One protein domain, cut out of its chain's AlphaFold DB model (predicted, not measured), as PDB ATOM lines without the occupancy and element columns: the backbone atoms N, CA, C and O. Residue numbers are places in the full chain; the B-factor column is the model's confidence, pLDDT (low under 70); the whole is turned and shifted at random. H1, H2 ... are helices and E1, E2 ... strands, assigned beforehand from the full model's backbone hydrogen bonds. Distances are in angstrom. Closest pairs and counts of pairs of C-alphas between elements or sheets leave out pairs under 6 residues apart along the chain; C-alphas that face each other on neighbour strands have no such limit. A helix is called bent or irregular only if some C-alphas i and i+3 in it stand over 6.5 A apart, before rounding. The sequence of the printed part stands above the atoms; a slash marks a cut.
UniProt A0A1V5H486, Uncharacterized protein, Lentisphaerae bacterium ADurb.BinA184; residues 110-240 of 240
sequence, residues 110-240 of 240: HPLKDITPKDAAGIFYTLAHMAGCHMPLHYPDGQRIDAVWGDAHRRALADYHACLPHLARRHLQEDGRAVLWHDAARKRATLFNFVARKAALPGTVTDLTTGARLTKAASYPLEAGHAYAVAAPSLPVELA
ATOM      1  N   HIS A 110     -30.942   7.249  34.768       54.97
ATOM      2  CA  HIS A 110     -31.414   5.967  34.215       54.97
ATOM      3  C   HIS A 110     -31.515   5.905  32.674       54.97
ATOM      4  O   HIS A 110     -31.104   4.883  32.116       54.97
ATOM      5  N   PRO A 111     -32.025   6.932  31.960       59.50
ATOM      6  CA  PRO A 111     -32.244   6.829  30.514       59.50
ATOM      7  C   PRO A 111     -31.017   7.174  29.653       59.50
ATOM      8  O   PRO A 111     -30.964   6.761  28.499       59.50
ATOM      9  N   LEU A 112     -30.024   7.902  30.183       61.50
ATOM     10  CA  LEU A 112     -28.905   8.450  29.392       61.50
ATOM     11  C   LEU A 112     -27.571   7.710  29.574       61.50
ATOM     12  O   LEU A 112     -26.564   8.109  28.991       61.50
ATOM     13  N   LYS A 113     -27.537   6.648  30.391       63.34
ATOM     14  CA  LYS A 113     -26.293   5.989  30.832       63.34
ATOM     15  C   LYS A 113     -25.387   5.503  29.686       63.34
ATOM     16  O   LYS A 113     -24.167   5.523  29.846       63.34
ATOM     17  N   ASP A 114     -25.987   5.137  28.550       68.12
ATOM     18  CA  ASP A 114     -25.317   4.518  27.398       68.12
ATOM     19  C   ASP A 114     -25.084   5.499  26.225       68.12
ATOM     20  O   ASP A 114     -24.605   5.092  25.169       68.12
ATOM     21  N   ILE A 115     -25.409   6.792  26.374       63.22
ATOM     22  CA  ILE A 115     -25.302   7.780  25.285       63.22
ATOM     23  C   ILE A 115     -23.993   8.561  25.398       63.22
ATOM     24  O   ILE A 115     -23.646   9.072  26.462       63.22
ATOM     25  N   THR A 116     -23.283   8.690  24.276       64.38
ATOM     26  CA  THR A 116     -22.021   9.434  24.181       64.38
ATOM     27  C   THR A 116     -22.115  10.507  23.087       64.38
ATOM     28  O   THR A 116     -22.615  10.203  22.005       64.38
ATOM     29  N   PRO A 117     -21.620  11.738  23.319       70.50
ATOM     30  CA  PRO A 117     -21.025  12.221  24.566       70.50
ATOM     31  C   PRO A 117     -22.101  12.551  25.622       70.50
ATOM     32  O   PRO A 117     -23.159  13.103  25.315       70.50
ATOM     33  N   LYS A 118     -21.849  12.142  26.877       74.00
ATOM     34  CA  LYS A 118     -22.834  12.169  27.979       74.00
ATOM     35  C   LYS A 118     -23.326  13.577  28.310       74.00
ATOM     36  O   LYS A 118     -24.478  13.762  28.689       74.00
ATOM     37  N   ASP A 119     -22.453  14.561  28.164       74.06
ATOM     38  CA  ASP A 119     -22.748  15.966  28.410       74.06
ATOM     39  C   ASP A 119     -23.696  16.549  27.351       74.06
ATOM     40  O   ASP A 119     -24.697  17.156  27.723       74.06
ATOM     41  N   ALA A 120     -23.483  16.287  26.057       81.50
ATOM     42  CA  ALA A 120     -24.427  16.695  25.009       81.50
ATOM     43  C   ALA A 120     -25.804  16.026  25.174       81.50
ATOM     44  O   ALA A 120     -26.835  16.681  25.010       81.50
ATOM     45  N   ALA A 121     -25.834  14.745  25.557       82.06
ATOM     46  CA  ALA A 121     -27.077  14.042  25.874       82.06
ATOM     47  C   ALA A 121     -27.800  14.670  27.080       82.06
ATOM     48  O   ALA A 121     -29.020  14.841  27.053       82.06
ATOM     49  N   GLY A 122     -27.049  15.072  28.111       76.56
ATOM     50  CA  GLY A 122     -27.569  15.809  29.263       76.56
ATOM     51  C   GLY A 122     -28.145  17.178  28.888       76.56
ATOM     52  O   GLY A 122     -29.234  17.526  29.352       76.56
ATOM     53  N   ILE A 123     -27.476  17.924  28.001       80.31
ATOM     54  CA  ILE A 123     -27.983  19.194  27.451       80.31
ATOM     55  C   ILE A 123     -29.316  18.958  26.741       80.31
ATOM     56  O   ILE A 123     -30.319  19.580  27.083       80.31
ATOM     57  N   PHE A 124     -29.356  18.018  25.798       83.88
ATOM     58  CA  PHE A 124     -30.570  17.717  25.043       83.88
ATOM     59  C   PHE A 124     -31.736  17.309  25.956       83.88
ATOM     60  O   PHE A 124     -32.843  17.825  25.819       83.88
ATOM     61  N   TYR A 125     -31.480  16.432  26.929       83.69
ATOM     62  CA  TYR A 125     -32.482  15.967  27.886       83.69
ATOM     63  C   TYR A 125     -33.030  17.108  28.753       83.69
ATOM     64  O   TYR A 125     -34.242  17.299  28.840       83.69
ATOM     65  N   THR A 126     -32.151  17.908  29.363       73.88
ATOM     66  CA  THR A 126     -32.568  19.030  30.224       73.88
ATOM     67  C   THR A 126     -33.393  20.057  29.449       73.88
ATOM     68  O   THR A 126     -34.483  20.428  29.892       73.88
ATOM     69  N   LEU A 127     -32.950  20.427  28.246       82.62
ATOM     70  CA  LEU A 127     -33.674  21.351  27.372       82.62
ATOM     71  C   LEU A 127     -35.027  20.793  26.914       82.62
ATOM     72  O   LEU A 127     -36.030  21.504  26.968       82.62
ATOM     73  N   ALA A 128     -35.099  19.512  26.542       85.12
ATOM     74  CA  ALA A 128     -36.353  18.858  26.159       85.12
ATOM     75  C   ALA A 128     -37.405  18.892  27.282       85.12
ATOM     76  O   ALA A 128     -38.609  18.944  27.019       85.12
ATOM     77  N   HIS A 129     -36.968  18.913  28.543       78.06
ATOM     78  CA  HIS A 129     -37.837  19.086  29.703       78.06
ATOM     79  C   HIS A 129     -38.104  20.555  30.070       78.06
ATOM     80  O   HIS A 129     -38.835  20.793  31.029       78.06
ATOM     81  N   MET A 130     -37.580  21.533  29.326       75.00
ATOM     82  CA  MET A 130     -37.550  22.952  29.717       75.00
ATOM     83  C   MET A 130     -36.976  23.150  31.129       75.00
ATOM     84  O   MET A 130     -37.425  24.009  31.888       75.00
ATOM     85  N   ALA A 131     -36.005  22.314  31.491       61.22
ATOM     86  CA  ALA A 131     -35.250  22.432  32.725       61.22
ATOM     87  C   ALA A 131     -33.969  23.240  32.479       61.22
ATOM     88  O   ALA A 131     -33.514  23.394  31.343       61.22
ATOM     89  N   GLY A 132     -33.379  23.750  33.560       53.28
ATOM     90  CA  GLY A 132     -32.072  24.388  33.496       53.28
ATOM     91  C   GLY A 132     -31.023  23.405  32.976       53.28
ATOM     92  O   GLY A 132     -30.878  22.299  33.496       53.28
ATOM     93  N   CYS A 133     -30.300  23.810  31.935       54.75
ATOM     94  CA  CYS A 133     -29.103  23.110  31.503       54.75
ATOM     95  C   CYS A 133     -27.906  23.723  32.234       54.75
ATOM     96  O   CYS A 133     -27.480  24.839  31.933       54.75
ATOM     97  N   HIS A 134     -27.407  23.016  33.242       61.81
ATOM     98  CA  HIS A 134     -26.382  23.525  34.144       61.81
ATOM     99  C   HIS A 134     -25.012  23.000  33.707       61.81
ATOM    100  O   HIS A 134     -24.695  21.836  33.940       61.81
ATOM    101  N   MET A 135     -24.208  23.844  33.053       58.59
ATOM    102  CA  MET A 135     -22.877  23.480  32.543       58.59
ATOM    103  C   MET A 135     -21.801  24.456  33.048       58.59
ATOM    104  O   MET A 135     -22.073  25.655  33.168       58.59
ATOM    105  N   PRO A 136     -20.576  23.983  33.349       58.50
ATOM    106  CA  PRO A 136     -19.494  24.857  33.787       58.50
ATOM    107  C   PRO A 136     -18.948  25.689  32.616       58.50
ATOM    108  O   PRO A 136     -18.801  25.186  31.509       58.50
ATOM    109  N   LEU A 137     -18.597  26.958  32.861       56.34
ATOM    110  CA  LEU A 137     -17.975  27.824  31.845       56.34
ATOM    111  C   LEU A 137     -16.551  27.366  31.476       56.34
ATOM    112  O   LEU A 137     -16.119  27.591  30.348       56.34
ATOM    113  N   HIS A 138     -15.841  26.735  32.416       66.12
ATOM    114  CA  HIS A 138     -14.527  26.126  32.208       66.12
ATOM    115  C   HIS A 138     -14.488  24.721  32.817       66.12
ATOM    116  O   HIS A 138     -15.030  24.502  33.901       66.12
ATOM    117  N   TYR A 139     -13.839  23.783  32.132       69.19
ATOM    118  CA  TYR A 139     -13.613  22.413  32.601       69.19
ATOM    119  C   TYR A 139     -12.372  22.332  33.516       69.19
ATOM    120  O   TYR A 139     -11.578  23.274  33.521       69.19
ATOM    121  N   PRO A 140     -12.182  21.240  34.296       65.88
ATOM    122  CA  PRO A 140     -11.050  21.066  35.225       65.88
ATOM    123  C   PRO A 140      -9.655  21.309  34.639       65.88
ATOM    124  O   PRO A 140      -8.746  21.721  35.353       65.88
ATOM    125  N   ASP A 141      -9.492  21.089  33.340       73.75
ATOM    126  CA  ASP A 141      -8.257  21.331  32.591       73.75
ATOM    127  C   ASP A 141      -8.073  22.797  32.143       73.75
ATOM    128  O   ASP A 141      -7.109  23.128  31.456       73.75
ATOM    129  N   GLY A 142      -8.991  23.684  32.530       68.12
ATOM    130  CA  GLY A 142      -8.991  25.108  32.208       68.12
ATOM    131  C   GLY A 142      -9.591  25.456  30.845       68.12
ATOM    132  O   GLY A 142      -9.676  26.642  30.516       68.12
ATOM    133  N   GLN A 143     -10.037  24.476  30.053       76.06
ATOM    134  CA  GLN A 143     -10.645  24.755  28.753       76.06
ATOM    135  C   GLN A 143     -12.015  25.422  28.907       76.06
ATOM    136  O   GLN A 143     -12.831  25.020  29.736       76.06
ATOM    137  N   ARG A 144     -12.284  26.440  28.080       72.62
ATOM    138  CA  ARG A 144     -13.580  27.131  28.027       72.62
ATOM    139  C   ARG A 144     -14.636  26.240  27.370       72.62
ATOM    140  O   ARG A 144     -14.333  25.472  26.460       72.62
ATOM    141  N   ILE A 145     -15.884  26.365  27.807       73.31
ATOM    142  CA  ILE A 145     -16.988  25.488  27.402       73.31
ATOM    143  C   ILE A 145     -17.180  25.379  25.880       73.31
ATOM    144  O   ILE A 145     -17.347  24.288  25.346       73.31
ATOM    145  N   ASP A 146     -17.083  26.490  25.159       76.25
ATOM    146  CA  ASP A 146     -17.226  26.570  23.702       76.25
ATOM    147  C   ASP A 146     -16.031  25.992  22.926       76.25
ATOM    148  O   ASP A 146     -16.182  25.685  21.742       76.25
ATOM    149  N   ALA A 147     -14.874  25.834  23.578       82.50
ATOM    150  CA  ALA A 147     -13.710  25.152  23.016       82.50
ATOM    151  C   ALA A 147     -13.843  23.622  23.109       82.50
ATOM    152  O   ALA A 147     -13.374  22.914  22.223       82.50
ATOM    153  N   VAL A 148     -14.514  23.123  24.153       80.62
ATOM    154  CA  VAL A 148     -14.752  21.684  24.373       80.62
ATOM    155  C   VAL A 148     -15.989  21.191  23.618       80.62
ATOM    156  O   VAL A 148     -16.044  20.044  23.179       80.62
ATOM    157  N   TRP A 149     -16.997  22.049  23.460       84.88
ATOM    158  CA  TRP A 149     -18.248  21.686  22.803       84.88
ATOM    159  C   TRP A 149     -18.055  21.307  21.337       84.88
ATOM    160  O   TRP A 149     -17.600  22.104  20.514       84.88
ATOM    161  N   GLY A 150     -18.481  20.089  21.011       86.94
ATOM    162  CA  GLY A 150     -18.492  19.555  19.656       86.94
ATOM    163  C   GLY A 150     -19.826  19.774  18.945       86.94
ATOM    164  O   GLY A 150     -20.736  20.451  19.432       86.94
ATOM    165  N   ASP A 151     -19.964  19.150  17.777       89.56
ATOM    166  CA  ASP A 151     -21.160  19.286  16.938       89.56
ATOM    167  C   ASP A 151     -22.425  18.755  17.618       89.56
ATOM    168  O   ASP A 151     -23.507  19.301  17.420       89.56
ATOM    169  N   ALA A 152     -22.300  17.736  18.472       86.00
ATOM    170  CA  ALA A 152     -23.422  17.198  19.236       86.00
ATOM    171  C   ALA A 152     -24.019  18.233  20.210       86.00
ATOM    172  O   ALA A 152     -25.241  18.358  20.288       86.00
ATOM    173  N   HIS A 153     -23.183  19.013  20.906       86.00
ATOM    174  CA  HIS A 153     -23.630  20.072  21.824       86.00
ATOM    175  C   HIS A 153     -24.347  21.190  21.072       86.00
ATOM    176  O   HIS A 153     -25.443  21.605  21.452       86.00
ATOM    177  N   ARG A 154     -23.745  21.649  19.965       87.50
ATOM    178  CA  ARG A 154     -24.326  22.699  19.118       87.50
ATOM    179  C   ARG A 154     -25.658  22.250  18.519       87.50
ATOM    180  O   ARG A 154     -26.604  23.033  18.501       87.50
ATOM    181  N   ARG A 155     -25.746  20.989  18.086       89.25
ATOM    182  CA  ARG A 155     -26.973  20.391  17.546       89.25
ATOM    183  C   ARG A 155     -28.081  20.307  18.589       89.25
ATOM    184  O   ARG A 155     -29.184  20.744  18.301       89.25
ATOM    185  N   ALA A 156     -27.786  19.857  19.809       85.12
ATOM    186  CA  ALA A 156     -28.783  19.809  20.881       85.12
ATOM    187  C   ALA A 156     -29.424  21.187  21.149       85.12
ATOM    188  O   ALA A 156     -30.640  21.290  21.317       85.12
ATOM    189  N   LEU A 157     -28.616  22.253  21.136       85.50
ATOM    190  CA  LEU A 157     -29.098  23.630  21.274       85.50
ATOM    191  C   LEU A 157     -29.898  24.098  20.055       85.50
ATOM    192  O   LEU A 157     -30.947  24.724  20.215       85.50
ATOM    193  N   ALA A 158     -29.407  23.815  18.848       86.62
ATOM    194  CA  ALA A 158     -30.077  24.191  17.606       86.62
ATOM    195  C   ALA A 158     -31.458  23.527  17.488       86.62
ATOM    196  O   ALA A 158     -32.447  24.221  17.248       86.62
ATOM    197  N   ASP A 159     -31.537  22.219  17.742       88.19
ATOM    198  CA  ASP A 159     -32.778  21.442  17.712       88.19
ATOM    199  C   ASP A 159     -33.792  21.986  18.722       88.19
ATOM    200  O   ASP A 159     -34.958  22.209  18.383       88.19
ATOM    201  N   TYR A 160     -33.349  22.257  19.955       87.44
ATOM    202  CA  TYR A 160     -34.209  22.834  20.985       87.44
ATOM    203  C   TYR A 160     -34.761  24.203  20.570       87.44
ATOM    204  O   TYR A 160     -35.976  24.408  20.616       87.44
ATOM    205  N   HIS A 161     -33.905  25.124  20.115       85.38
ATOM    206  CA  HIS A 161     -34.342  26.458  19.693       85.38
ATOM    207  C   HIS A 161     -35.283  26.414  18.484       85.38
ATOM    208  O   HIS A 161     -36.264  27.159  18.454       85.38
ATOM    209  N   ALA A 162     -35.037  25.522  17.521       87.31
ATOM    210  CA  ALA A 162     -35.926  25.322  16.378       87.31
ATOM    211  C   ALA A 162     -37.302  24.779  16.802       87.31
ATOM    212  O   ALA A 162     -38.326  25.098  16.193       87.31
ATOM    213  N   CYS A 163     -37.342  23.969  17.859       90.75
ATOM    214  CA  CYS A 163     -38.577  23.405  18.388       90.75
ATOM    215  C   CYS A 163     -39.328  24.347  19.334       90.75
ATOM    216  O   CYS A 163     -40.547  24.209  19.438       90.75
ATOM    217  N   LEU A 164     -38.638  25.286  19.993       88.62
ATOM    218  CA  LEU A 164     -39.159  26.132  21.074       88.62
ATOM    219  C   LEU A 164     -40.535  26.771  20.785       88.62
ATOM    220  O   LEU A 164     -41.404  26.681  21.655       88.62
ATOM    221  N   PRO A 165     -40.818  27.325  19.585       90.75
ATOM    222  CA  PRO A 165     -42.135  27.897  19.278       90.75
ATOM    223  C   PRO A 165     -43.302  26.893  19.308       90.75
ATOM    224  O   PRO A 165     -44.465  27.293  19.317       90.75
ATOM    225  N   HIS A 166     -43.010  25.591  19.298       92.69
ATOM    226  CA  HIS A 166     -43.987  24.501  19.236       92.69
ATOM    227  C   HIS A 166     -44.139  23.740  20.563       92.69
ATOM    228  O   HIS A 166     -44.829  22.720  20.595       92.69
ATOM    229  N   LEU A 167     -43.504  24.192  21.648       88.50
ATOM    230  CA  LEU A 167     -43.494  23.495  22.941       88.50
ATOM    231  C   LEU A 167     -44.533  24.088  23.904       88.50
ATOM    232  O   LEU A 167     -44.184  24.820  24.824       88.50
ATOM    233  N   ALA A 168     -45.823  23.796  23.697       90.31
ATOM    234  CA  ALA A 168     -46.891  24.365  24.530       90.31
ATOM    235  C   ALA A 168     -47.338  23.437  25.671       90.31
ATOM    236  O   ALA A 168     -47.418  23.863  26.822       90.31
ATOM    237  N   ARG A 169     -47.637  22.163  25.378       90.62
ATOM    238  CA  ARG A 169     -48.091  21.190  26.388       90.62
ATOM    239  C   ARG A 169     -47.191  19.964  26.420       90.62
ATOM    240  O   ARG A 169     -47.094  19.261  25.421       90.62
ATOM    241  N   ARG A 170     -46.584  19.688  27.577       90.94
ATOM    242  CA  ARG A 170     -45.678  18.550  27.796       90.94
ATOM    243  C   ARG A 170     -46.430  17.272  28.172       90.94
ATOM    244  O   ARG A 170     -47.331  17.310  29.008       90.94
ATOM    245  N   HIS A 171     -45.980  16.151  27.626       88.44
ATOM    246  CA  HIS A 171     -46.430  14.794  27.920       88.44
ATOM    247  C   HIS A 171     -45.209  13.925  28.240       88.44
ATOM    248  O   HIS A 171     -44.363  13.656  27.381       88.44
ATOM    249  N   LEU A 172     -45.092  13.531  29.506       84.88
ATOM    250  CA  LEU A 172     -44.017  12.659  29.972       84.88
ATOM    251  C   LEU A 172     -44.320  11.215  29.576       84.88
ATOM    252  O   LEU A 172     -45.478  10.815  29.567       84.88
ATOM    253  N   GLN A 173     -43.278  10.465  29.235       86.75
ATOM    254  CA  GLN A 173     -43.382   9.040  28.935       86.75
ATOM    255  C   GLN A 173     -43.003   8.248  30.185       86.75
ATOM    256  O   GLN A 173     -42.031   8.608  30.853       86.75
ATOM    257  N   GLU A 174     -43.746   7.186  30.501       83.06
ATOM    258  CA  GLU A 174     -43.510   6.378  31.710       83.06
ATOM    259  C   GLU A 174     -42.106   5.762  31.741       83.06
ATOM    260  O   GLU A 174     -41.479   5.677  32.794       83.06
ATOM    261  N   ASP A 175     -41.578   5.388  30.573       82.69
ATOM    262  CA  ASP A 175     -40.245   4.800  30.433       82.69
ATOM    263  C   ASP A 175     -39.097   5.820  30.565       82.69
ATOM    264  O   ASP A 175     -37.927   5.431  30.615       82.69
ATOM    265  N   GLY A 176     -39.409   7.121  30.589       81.25
ATOM    266  CA  GLY A 176     -38.434   8.212  30.641       81.25
ATOM    267  C   GLY A 176     -37.513   8.310  29.418       81.25
ATOM    268  O   GLY A 176     -36.515   9.030  29.470       81.25
ATOM    269  N   ARG A 177     -37.806   7.598  28.320       88.88
ATOM    270  CA  ARG A 177     -36.951   7.505  27.116       88.88
ATOM    271  C   ARG A 177     -37.246   8.572  26.069       88.88
ATOM    272  O   ARG A 177     -36.522   8.680  25.077       88.88
ATOM    273  N   ALA A 178     -38.293   9.356  26.281       93.31
ATOM    274  CA  ALA A 178     -38.597  10.542  25.501       93.31
ATOM    275  C   ALA A 178     -39.488  11.515  26.265       93.31
ATOM    276  O   ALA A 178     -40.037  11.202  27.324       93.31
ATOM    277  N   VAL A 179     -39.694  12.677  25.657       90.31
ATOM    278  CA  VAL A 179     -40.762  13.604  26.016       90.31
ATOM    279  C   VAL A 179     -41.478  14.085  24.761       90.31
ATOM    280  O   VAL A 179     -40.857  14.374  23.734       90.31
ATOM    281  N   LEU A 180     -42.803  14.159  24.849       96.62
ATOM    282  CA  LEU A 180     -43.667  14.686  23.802       96.62
ATOM    283  C   LEU A 180     -44.140  16.087  24.184       96.62
ATOM    284  O   LEU A 180     -44.459  16.367  25.339       96.62
ATOM    285  N   TRP A 181     -44.235  16.956  23.190       96.94
ATOM    286  CA  TRP A 181     -44.808  18.285  23.319       96.94
ATOM    287  C   TRP A 181     -45.847  18.507  22.244       96.94
ATOM    288  O   TRP A 181     -45.573  18.266  21.077       96.94
ATOM    289  N   HIS A 182     -47.028  18.987  22.604       97.69
ATOM    290  CA  HIS A 182     -47.998  19.466  21.624       97.69
ATOM    291  C   HIS A 182     -47.842  20.966  21.451       97.69
ATOM    292  O   HIS A 182     -47.633  21.690  22.433       97.69
ATOM    293  N   ASP A 183     -47.975  21.431  20.214       97.12
ATOM    294  CA  ASP A 183     -48.096  22.853  19.935       97.12
ATOM    295  C   ASP A 183     -49.431  23.408  20.463       97.12
ATOM    296  O   ASP A 183     -50.379  22.674  20.756       97.12
ATOM    297  N   ALA A 184     -49.521  24.734  20.595       94.44
ATOM    298  CA  ALA A 184     -50.710  25.381  21.154       94.44
ATOM    299  C   ALA A 184     -51.983  25.081  20.337       94.44
ATOM    300  O   ALA A 184     -53.075  24.983  20.894       94.44
ATOM    301  N   ALA A 185     -51.831  24.889  19.022       95.88
ATOM    302  CA  ALA A 185     -52.918  24.572  18.103       95.88
ATOM    303  C   ALA A 185     -53.305  23.080  18.079       95.88
ATOM    304  O   ALA A 185     -54.287  22.736  17.420       95.88
ATOM    305  N   ARG A 186     -52.550  22.201  18.756       94.81
ATOM    306  CA  ARG A 186     -52.686  20.733  18.709       94.81
ATOM    307  C   ARG A 186     -52.682  20.158  17.289       94.81
ATOM    308  O   ARG A 186     -53.390  19.198  16.995       94.81
ATOM    309  N   LYS A 187     -51.880  20.747  16.404       96.06
ATOM    310  CA  LYS A 187     -51.679  20.296  15.019       96.06
ATOM    311  C   LYS A 187     -50.383  19.513  14.846       96.06
ATOM    312  O   LYS A 187     -50.251  18.761  13.879       96.06
ATOM    313  N   ARG A 188     -49.434  19.684  15.767       96.50
ATOM    314  CA  ARG A 188     -48.126  19.035  15.733       96.50
ATOM    315  C   ARG A 188     -47.740  18.555  17.125       96.50
ATOM    316  O   ARG A 188     -47.825  19.309  18.092       96.50
ATOM    317  N   ALA A 189     -47.227  17.332  17.191       98.06
ATOM    318  CA  ALA A 189     -46.424  16.883  18.315       98.06
ATOM    319  C   ALA A 189     -44.931  16.992  17.966       98.06
ATOM    320  O   ALA A 189     -44.520  16.652  16.857       98.06
ATOM    321  N   THR A 190     -44.126  17.476  18.901       98.25
ATOM    322  CA  THR A 190     -42.665  17.433  18.861       98.25
ATOM    323  C   THR A 190     -42.198  16.382  19.858       98.25
ATOM    324  O   THR A 190     -42.476  16.482  21.051       98.25
ATOM    325  N   LEU A 191     -41.513  15.364  19.359       98.00
ATOM    326  CA  LEU A 191     -40.941  14.272  20.129       98.00
ATOM    327  C   LEU A 191     -39.446  14.510  20.300       98.00
ATOM    328  O   LEU A 191     -38.724  14.485  19.311       98.00
ATOM    329  N   PHE A 192     -38.972  14.666  21.531       96.38
ATOM    330  CA  PHE A 192     -37.546  14.563  21.839       96.38
ATOM    331  C   PHE A 192     -37.257  13.123  22.248       96.38
ATOM    332  O   PHE A 192     -37.754  12.662  23.279       96.38
ATOM    333  N   ASN A 193     -36.498  12.399  21.428       96.38
ATOM    334  CA  ASN A 193     -36.191  10.993  21.651       96.38
ATOM    335  C   ASN A 193     -34.786  10.846  22.239       96.38
ATOM    336  O   ASN A 193     -33.807  11.286  21.638       96.38
ATOM    337  N   PHE A 194     -34.672  10.226  23.411       91.31
ATOM    338  CA  PHE A 194     -33.394  10.165  24.118       91.31
ATOM    339  C   PHE A 194     -32.568   8.952  23.705       91.31
ATOM    340  O   PHE A 194     -31.365   9.082  23.542       91.31
ATOM    341  N   VAL A 195     -33.192   7.803  23.451       91.06
ATOM    342  CA  VAL A 195     -32.487   6.546  23.136       91.06
ATOM    343  C   VAL A 195     -32.871   6.009  21.765       91.06
ATOM    344  O   VAL A 195     -34.010   6.169  21.332       91.06
ATOM    345  N   ALA A 196     -31.949   5.313  21.100       93.81
ATOM    346  CA  ALA A 196     -32.246   4.658  19.834       93.81
ATOM    347  C   ALA A 196     -33.296   3.559  20.052       93.81
ATOM    348  O   ALA A 196     -33.137   2.707  20.932       93.81
ATOM    349  N   ARG A 197     -34.389   3.587  19.284       94.06
ATOM    350  CA  ARG A 197     -35.479   2.605  19.401       94.06
ATOM    351  C   ARG A 197     -36.365   2.578  18.167       94.06
ATOM    352  O   ARG A 197     -36.278   3.432  17.297       94.06
ATOM    353  N   LYS A 198     -37.275   1.612  18.128       96.19
ATOM    354  CA  LYS A 198     -38.419   1.620  17.215       96.19
ATOM    355  C   LYS A 198     -39.654   2.098  17.968       96.19
ATOM    356  O   LYS A 198     -39.835   1.694  19.112       96.19
ATOM    357  N   ALA A 199     -40.470   2.940  17.343       95.69
ATOM    358  CA  ALA A 199     -41.725   3.421  17.925       95.69
ATOM    359  C   ALA A 199     -42.803   3.572  16.849       95.69
ATOM    360  O   ALA A 199     -42.508   3.942  15.705       95.69
ATOM    361  N   ALA A 200     -44.053   3.279  17.197       95.06
ATOM    362  CA  ALA A 200     -45.186   3.552  16.316       95.06
ATOM    363  C   ALA A 200     -45.604   5.026  16.442       95.06
ATOM    364  O   ALA A 200     -45.917   5.501  17.532       95.06
ATOM    365  N   LEU A 201     -45.621   5.762  15.325       96.12
ATOM    366  CA  LEU A 201     -46.020   7.174  15.285       96.12
ATOM    367  C   LEU A 201     -47.100   7.396  14.216       96.12
ATOM    368  O   LEU A 201     -46.968   6.888  13.098       96.12
ATOM    369  N   PRO A 202     -48.170   8.151  14.512       95.25
ATOM    370  CA  PRO A 202     -49.231   8.389  13.547       95.25
ATOM    371  C   PRO A 202     -48.836   9.439  12.498       95.25
ATOM    372  O   PRO A 202     -48.025  10.328  12.738       95.25
ATOM    373  N   GLY A 203     -49.495   9.389  11.339       94.12
ATOM    374  CA  GLY A 203     -49.443  10.464  10.345       94.12
ATOM    375  C   GLY A 203     -48.090  10.632   9.646       94.12
ATOM    376  O   GLY A 203     -47.475   9.652   9.223       94.12
ATOM    377  N   THR A 204     -47.691  11.887   9.428       96.75
ATOM    378  CA  THR A 204     -46.401  12.247   8.820       96.75
ATOM    379  C   THR A 204     -45.378  12.522   9.912       96.75
ATOM    380  O   THR A 204     -45.643  13.330  10.803       96.75
ATOM    381  N   VAL A 205     -44.203  11.902   9.788       97.88
ATOM    382  CA  VAL A 205     -43.072  12.092  10.699       97.88
ATOM    383  C   VAL A 205     -41.910  12.740   9.951       97.88
ATOM    384  O   VAL A 205     -41.530  12.290   8.867       97.88
ATOM    385  N   THR A 206     -41.344  13.785  10.541       98.06
ATOM    386  CA  THR A 206     -40.140  14.464  10.055       98.06
ATOM    387  C   THR A 206     -39.100  14.447  11.159       98.06
ATOM    388  O   THR A 206     -39.399  14.865  12.276       98.06
ATOM    389  N   ASP A 207     -37.894  13.987  10.857       98.00
ATOM    390  CA  ASP A 207     -36.732  14.179  11.716       98.00
ATOM    391  C   ASP A 207     -36.303  15.648  11.615       98.00
ATOM    392  O   ASP A 207     -35.945  16.141  10.547       98.00
ATOM    393  N   LEU A 208     -36.421  16.373  12.722       96.69
ATOM    394  CA  LEU A 208     -36.101  17.795  12.804       96.69
ATOM    395  C   LEU A 208     -34.602  18.035  12.935       96.69
ATOM    396  O   LEU A 208     -34.130  19.089  12.523       96.69
ATOM    397  N   THR A 209     -33.880  17.056  13.472       95.88
ATOM    398  CA  THR A 209     -32.433  17.097  13.655       95.88
ATOM    399  C   THR A 209     -31.713  16.971  12.312       95.88
ATOM    400  O   THR A 209     -30.712  17.644  12.071       95.88
ATOM    401  N   THR A 210     -32.231  16.139  11.405       96.00
ATOM    402  CA  THR A 210     -31.668  15.966  10.047       96.00
ATOM    403  C   THR A 210     -32.429  16.722   8.958       96.00
ATOM    404  O   THR A 210     -31.941  16.854   7.836       96.00
ATOM    405  N   GLY A 211     -33.636  17.201   9.257       95.38
ATOM    406  CA  GLY A 211     -34.559  17.792   8.285       95.38
ATOM    407  C   GLY A 211     -35.246  16.770   7.368       95.38
ATOM    408  O   GLY A 211     -36.021  17.157   6.489       95.38
ATOM    409  N   ALA A 212     -34.984  15.470   7.539       96.50
ATOM    410  CA  ALA A 212     -35.494  14.433   6.653       96.50
ATOM    411  C   ALA A 212     -36.956  14.079   6.964       96.50
ATOM    412  O   ALA A 212     -37.326  13.735   8.088       96.50
ATOM    413  N   ARG A 213     -37.807  14.077   5.933       96.88
ATOM    414  CA  ARG A 213     -39.143  13.478   6.035       96.88
ATOM    415  C   ARG A 213     -39.013  11.957   5.989       96.88
ATOM    416  O   ARG A 213     -38.483  11.417   5.020       96.88
ATOM    417  N   LEU A 214     -39.526  11.268   7.004       96.25
ATOM    418  CA  LEU A 214     -39.438   9.813   7.074       96.25
ATOM    419  C   LEU A 214     -40.487   9.161   6.165       96.25
ATOM    420  O   LEU A 214     -41.622   9.634   6.042       96.25
ATOM    421  N   THR A 215     -40.108   8.049   5.533       95.31
ATOM    422  CA  THR A 215     -41.043   7.244   4.737       95.31
ATOM    423  C   THR A 215     -42.072   6.613   5.664       95.31
ATOM    424  O   THR A 215     -41.713   6.063   6.703       95.31
ATOM    425  N   LYS A 216     -43.355   6.692   5.292       93.88
ATOM    426  CA  LYS A 216     -44.452   6.171   6.110       93.88
ATOM    427  C   LYS A 216     -44.231   4.688   6.420       93.88
ATOM    428  O   LYS A 216     -44.143   3.873   5.504       93.88
ATOM    429  N   ALA A 217     -44.203   4.352   7.704       92.69
ATOM    430  CA  ALA A 217     -44.000   2.997   8.198       92.69
ATOM    431  C   ALA A 217     -44.939   2.707   9.377       92.69
ATOM    432  O   ALA A 217     -45.445   3.626  10.019       92.69
ATOM    433  N   ALA A 218     -45.165   1.423   9.670       92.12
ATOM    434  CA  ALA A 218     -45.898   1.011  10.871       92.12
ATOM    435  C   ALA A 218     -45.123   1.352  12.159       92.12
ATOM    436  O   ALA A 218     -45.715   1.629  13.196       92.12
ATOM    437  N   SER A 219     -43.793   1.355  12.073       95.56
ATOM    438  CA  SER A 219     -42.884   1.743  13.143       95.56
ATOM    439  C   SER A 219     -41.663   2.426  12.538       95.56
ATOM    440  O   SER A 219     -41.155   1.982  11.505       95.56
ATOM    441  N   TYR A 220     -41.209   3.505  13.169       96.31
ATOM    442  CA  TYR A 220     -40.073   4.300  12.718       96.31
ATOM    443  C   TYR A 220     -38.834   3.944  13.546       96.31
ATOM    444  O   TYR A 220     -38.941   3.881  14.775       96.31
ATOM    445  N   PRO A 221     -37.666   3.717  12.917       96.12
ATOM    446  CA  PRO A 221     -36.401   3.717  13.636       96.12
ATOM    447  C   PRO A 221     -36.095   5.159  14.056       96.12
ATOM    448  O   PRO A 221     -35.911   6.030  13.210       96.12
ATOM    449  N   LEU A 222     -36.110   5.414  15.359       96.38
ATOM    450  CA  LEU A 222     -35.782   6.703  15.949       96.38
ATOM    451  C   LEU A 222     -34.360   6.651  16.500       96.38
ATOM    452  O   LEU A 222     -34.047   5.812  17.346       96.38
ATOM    453  N   GLU A 223     -33.531   7.582  16.052       95.25
ATOM    454  CA  GLU A 223     -32.179   7.815  16.549       95.25
ATOM    455  C   GLU A 223     -32.175   8.450  17.948       95.25
ATOM    456  O   GLU A 223     -33.087   9.200  18.328       95.25
ATOM    457  N   ALA A 224     -31.134   8.139  18.722       93.31
ATOM    458  CA  ALA A 224     -30.887   8.734  20.033       93.31
ATOM    459  C   ALA A 224     -30.514  10.218  19.904       93.31
ATOM    460  O   ALA A 224     -29.710  10.588  19.050       93.31
ATOM    461  N   GLY A 225     -31.047  11.068  20.783       92.12
ATOM    462  CA  GLY A 225     -30.728  12.499  20.800       92.12
ATOM    463  C   GLY A 225     -31.260  13.277  19.594       92.12
ATOM    464  O   GLY A 225     -30.705  14.321  19.266       92.12
ATOM    465  N   HIS A 226     -32.291  12.757  18.922       96.38
ATOM    466  CA  HIS A 226     -32.970  13.424  17.809       96.38
ATOM    467  C   HIS A 226     -34.347  13.945  18.234       96.38
ATOM    468  O   HIS A 226     -35.023  13.366  19.096       96.38
ATOM    469  N   ALA A 227     -34.780  15.024  17.586       97.69
ATOM    470  CA  ALA A 227     -36.128  15.559  17.696       97.69
ATOM    471  C   ALA A 227     -36.948  15.237  16.437       97.69
ATOM    472  O   ALA A 227     -36.447  15.303  15.320       97.69
ATOM    473  N   TYR A 228     -38.236  14.937  16.600       98.31
ATOM    474  CA  TYR A 228     -39.139  14.597  15.499       98.31
ATOM    475  C   TYR A 228     -40.413  15.432  15.559       98.31
ATOM    476  O   TYR A 228     -40.987  15.630  16.628       98.31
ATOM    477  N   ALA A 229     -40.898  15.888  14.408       98.06
ATOM    478  CA  ALA A 229     -42.235  16.444  14.264       98.06
ATOM    479  C   ALA A 229     -43.195  15.362  13.778       98.06
ATOM    480  O   ALA A 229     -42.931  14.683  12.789       98.06
ATOM    481  N   VAL A 230     -44.337  15.256  14.448       97.94
ATOM    482  CA  VAL A 230     -45.419  14.332  14.122       97.94
ATOM    483  C   VAL A 230     -46.669  15.151  13.830       97.94
ATOM    484  O   VAL A 230     -47.170  15.871  14.697       97.94
ATOM    485  N   ALA A 231     -47.167  15.051  12.601       96.94
ATOM    486  CA  ALA A 231     -48.397  15.697  12.156       96.94
ATOM    487  C   ALA A 231     -49.437  14.630  11.804       96.94
ATOM    488  O   ALA A 231     -49.259  13.851  10.860       96.94
ATOM    489  N   ALA A 232     -50.531  14.596  12.561       95.12
ATOM    490  CA  ALA A 232     -51.589  13.603  12.429       95.12
ATOM    491  C   ALA A 232     -52.947  14.185  12.867       95.12
ATOM    492  O   ALA A 232     -52.965  15.138  13.644       95.12
ATOM    493  N   PRO A 233     -54.084  13.604  12.426       92.56
ATOM    494  CA  PRO A 233     -55.412  14.007  12.905       92.56
ATOM    495  C   PRO A 233     -55.593  13.845  14.421       92.56
ATOM    496  O   PRO A 233     -56.332  14.603  15.037       92.56
ATOM    497  N   SER A 234     -54.910  12.859  15.011       94.44
ATOM    498  CA  SER A 234     -54.819  12.656  16.455       94.44
ATOM    499  C   SER A 234     -53.348  12.587  16.847       94.44
ATOM    500  O   SER A 234     -52.595  11.785  16.287       94.44
ATOM    501  N   LEU A 235     -52.930  13.461  17.763       96.38
ATOM    502  CA  LEU A 235     -51.548  13.533  18.224       96.38
ATOM    503  C   LEU A 235     -51.288  12.499  19.325       96.38
ATOM    504  O   LEU A 235     -52.125  12.342  20.218       96.38
ATOM    505  N   PRO A 236     -50.120  11.832  19.314       95.12
ATOM    506  CA  PRO A 236     -49.763  10.899  20.371       95.12
ATOM    507  C   PRO A 236     -49.522  11.659  21.679       95.12
ATOM    508  O   PRO A 236     -48.901  12.722  21.683       95.12
ATOM    509  N   VAL A 237     -49.998  11.105  22.792       93.94
ATOM    510  CA  VAL A 237     -49.628  11.537  24.155       93.94
ATOM    511  C   VAL A 237     -48.657  10.557  24.813       93.94
ATOM    512  O   VAL A 237     -47.929  10.929  25.731       93.94
ATOM    513  N   GLU A 238     -48.600   9.338  24.280       93.06
ATOM    514  CA  GLU A 238     -47.756   8.229  24.702       93.06
ATOM    515  C   GLU A 238     -47.178   7.533  23.467       93.06
ATOM    516  O   GLU A 238     -47.741   7.617  22.368       93.06
ATOM    517  N   LEU A 239     -46.044   6.865  23.650       90.62
ATOM    518  CA  LEU A 239     -45.365   6.082  22.626       90.62
ATOM    519  C   LEU A 239     -45.550   4.597  22.921       90.62
ATOM    520  O   LEU A 239     -45.296   4.157  24.039       90.62
ATOM    521  N   ALA A 240     -45.971   3.861  21.894       77.00
ATOM    522  CA  ALA A 240     -46.070   2.405  21.898       77.00
ATOM    523  C   ALA A 240     -44.789   1.752  21.364       77.00
ATOM    524  O   ALA A 240     -44.181   2.318  20.415       77.00
TER     525      ALA A 240
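Overview. This is residues 110 to 240 of the 240 residues of an uncharacterized protein of Lentisphaerae bacterium ADurb.BinA184 (UniProt A0A1V5H486). Five antiparallel strands side by side form one twisted sheet, E1 E2 E3 E7 E5, with helices H1 and H3 side by side over one face and reaching past the sheet's end; the short strand pair E4 and E6 lies on the sheet's other side. The link between H1 and H2, with H2 itself, reaches out to the far end of the long axis. The printed part has 131 residues with three named helices, then seven named strands, along the chain H1 H2 H3 E1 E2 E3 E4 E5 E6 E7; both sheets are antiparallel. The class is mixed, with under half of the residues in named elements. The whole is compact, with a radius of gyration of the C-alphas of 15.1 A, yet elongated, spanning 51 by 28 by 27 A.

Arrangement. After residues 110 to 117 come H1, residues 118 to 128, H2, residues 145 to 148, and H3, residues 151 to 166. The strands follow: E1, residues 169 to 172, E2, 178 to 182, E3, 189 to 193, E4, 197 to 199, E5, 204 to 207, E6, 220 to 222, and E7, 226 to 231. H1 and H3 touch, the C-alphas of Ala 120 and His 153 being closest at 4.7 A, at a shallow tilt of 5 degrees, the same way. Both are on the same face of the five-stranded sheet, two layers, helices on one face of a sheet. H1 has a height over the sheet of 10.1 A and H3 of 9.4 A; H3 lies over E3 and E7. H2 is not on the sheet. E1, E2 and E3 form a meander, each strand the antiparallel neighbour of the one before, with N 171 and O 180 at 2.8 A and N 190 and O 181 at 2.7 A. E3 and E7 are antiparallel, N 191 and O 228 at 2.8 A; so are E7 and E5, N 229 and O 206 at 2.8 A, and E4 and E6, N 222 and O 197 at 2.8 A. In H1 every O i to N i+4 pair is within hydrogen-bond range, in H3 10 of 12; H2 is too short for one.

Along the chain. H1 begins at C-alpha 118, (-22.834, 12.169, 27.979), and is 15.2 A long. H3 is 23.5 A long and irregular, C-alphas 162 and 165 being 7.3 A apart. E7, 16.6 A, ends at C-alpha 231, (-48.397, 15.697, 12.156).

Size, cuts and confidence. The two farthest C-alphas, of Asp 141 and Pro 233, are 51.6 A apart. The printed part has no cut. The links H1 to H2 and E5 to E6 are long. Residues 110 to 116, 131 to 140 and 142 have pLDDT under 70.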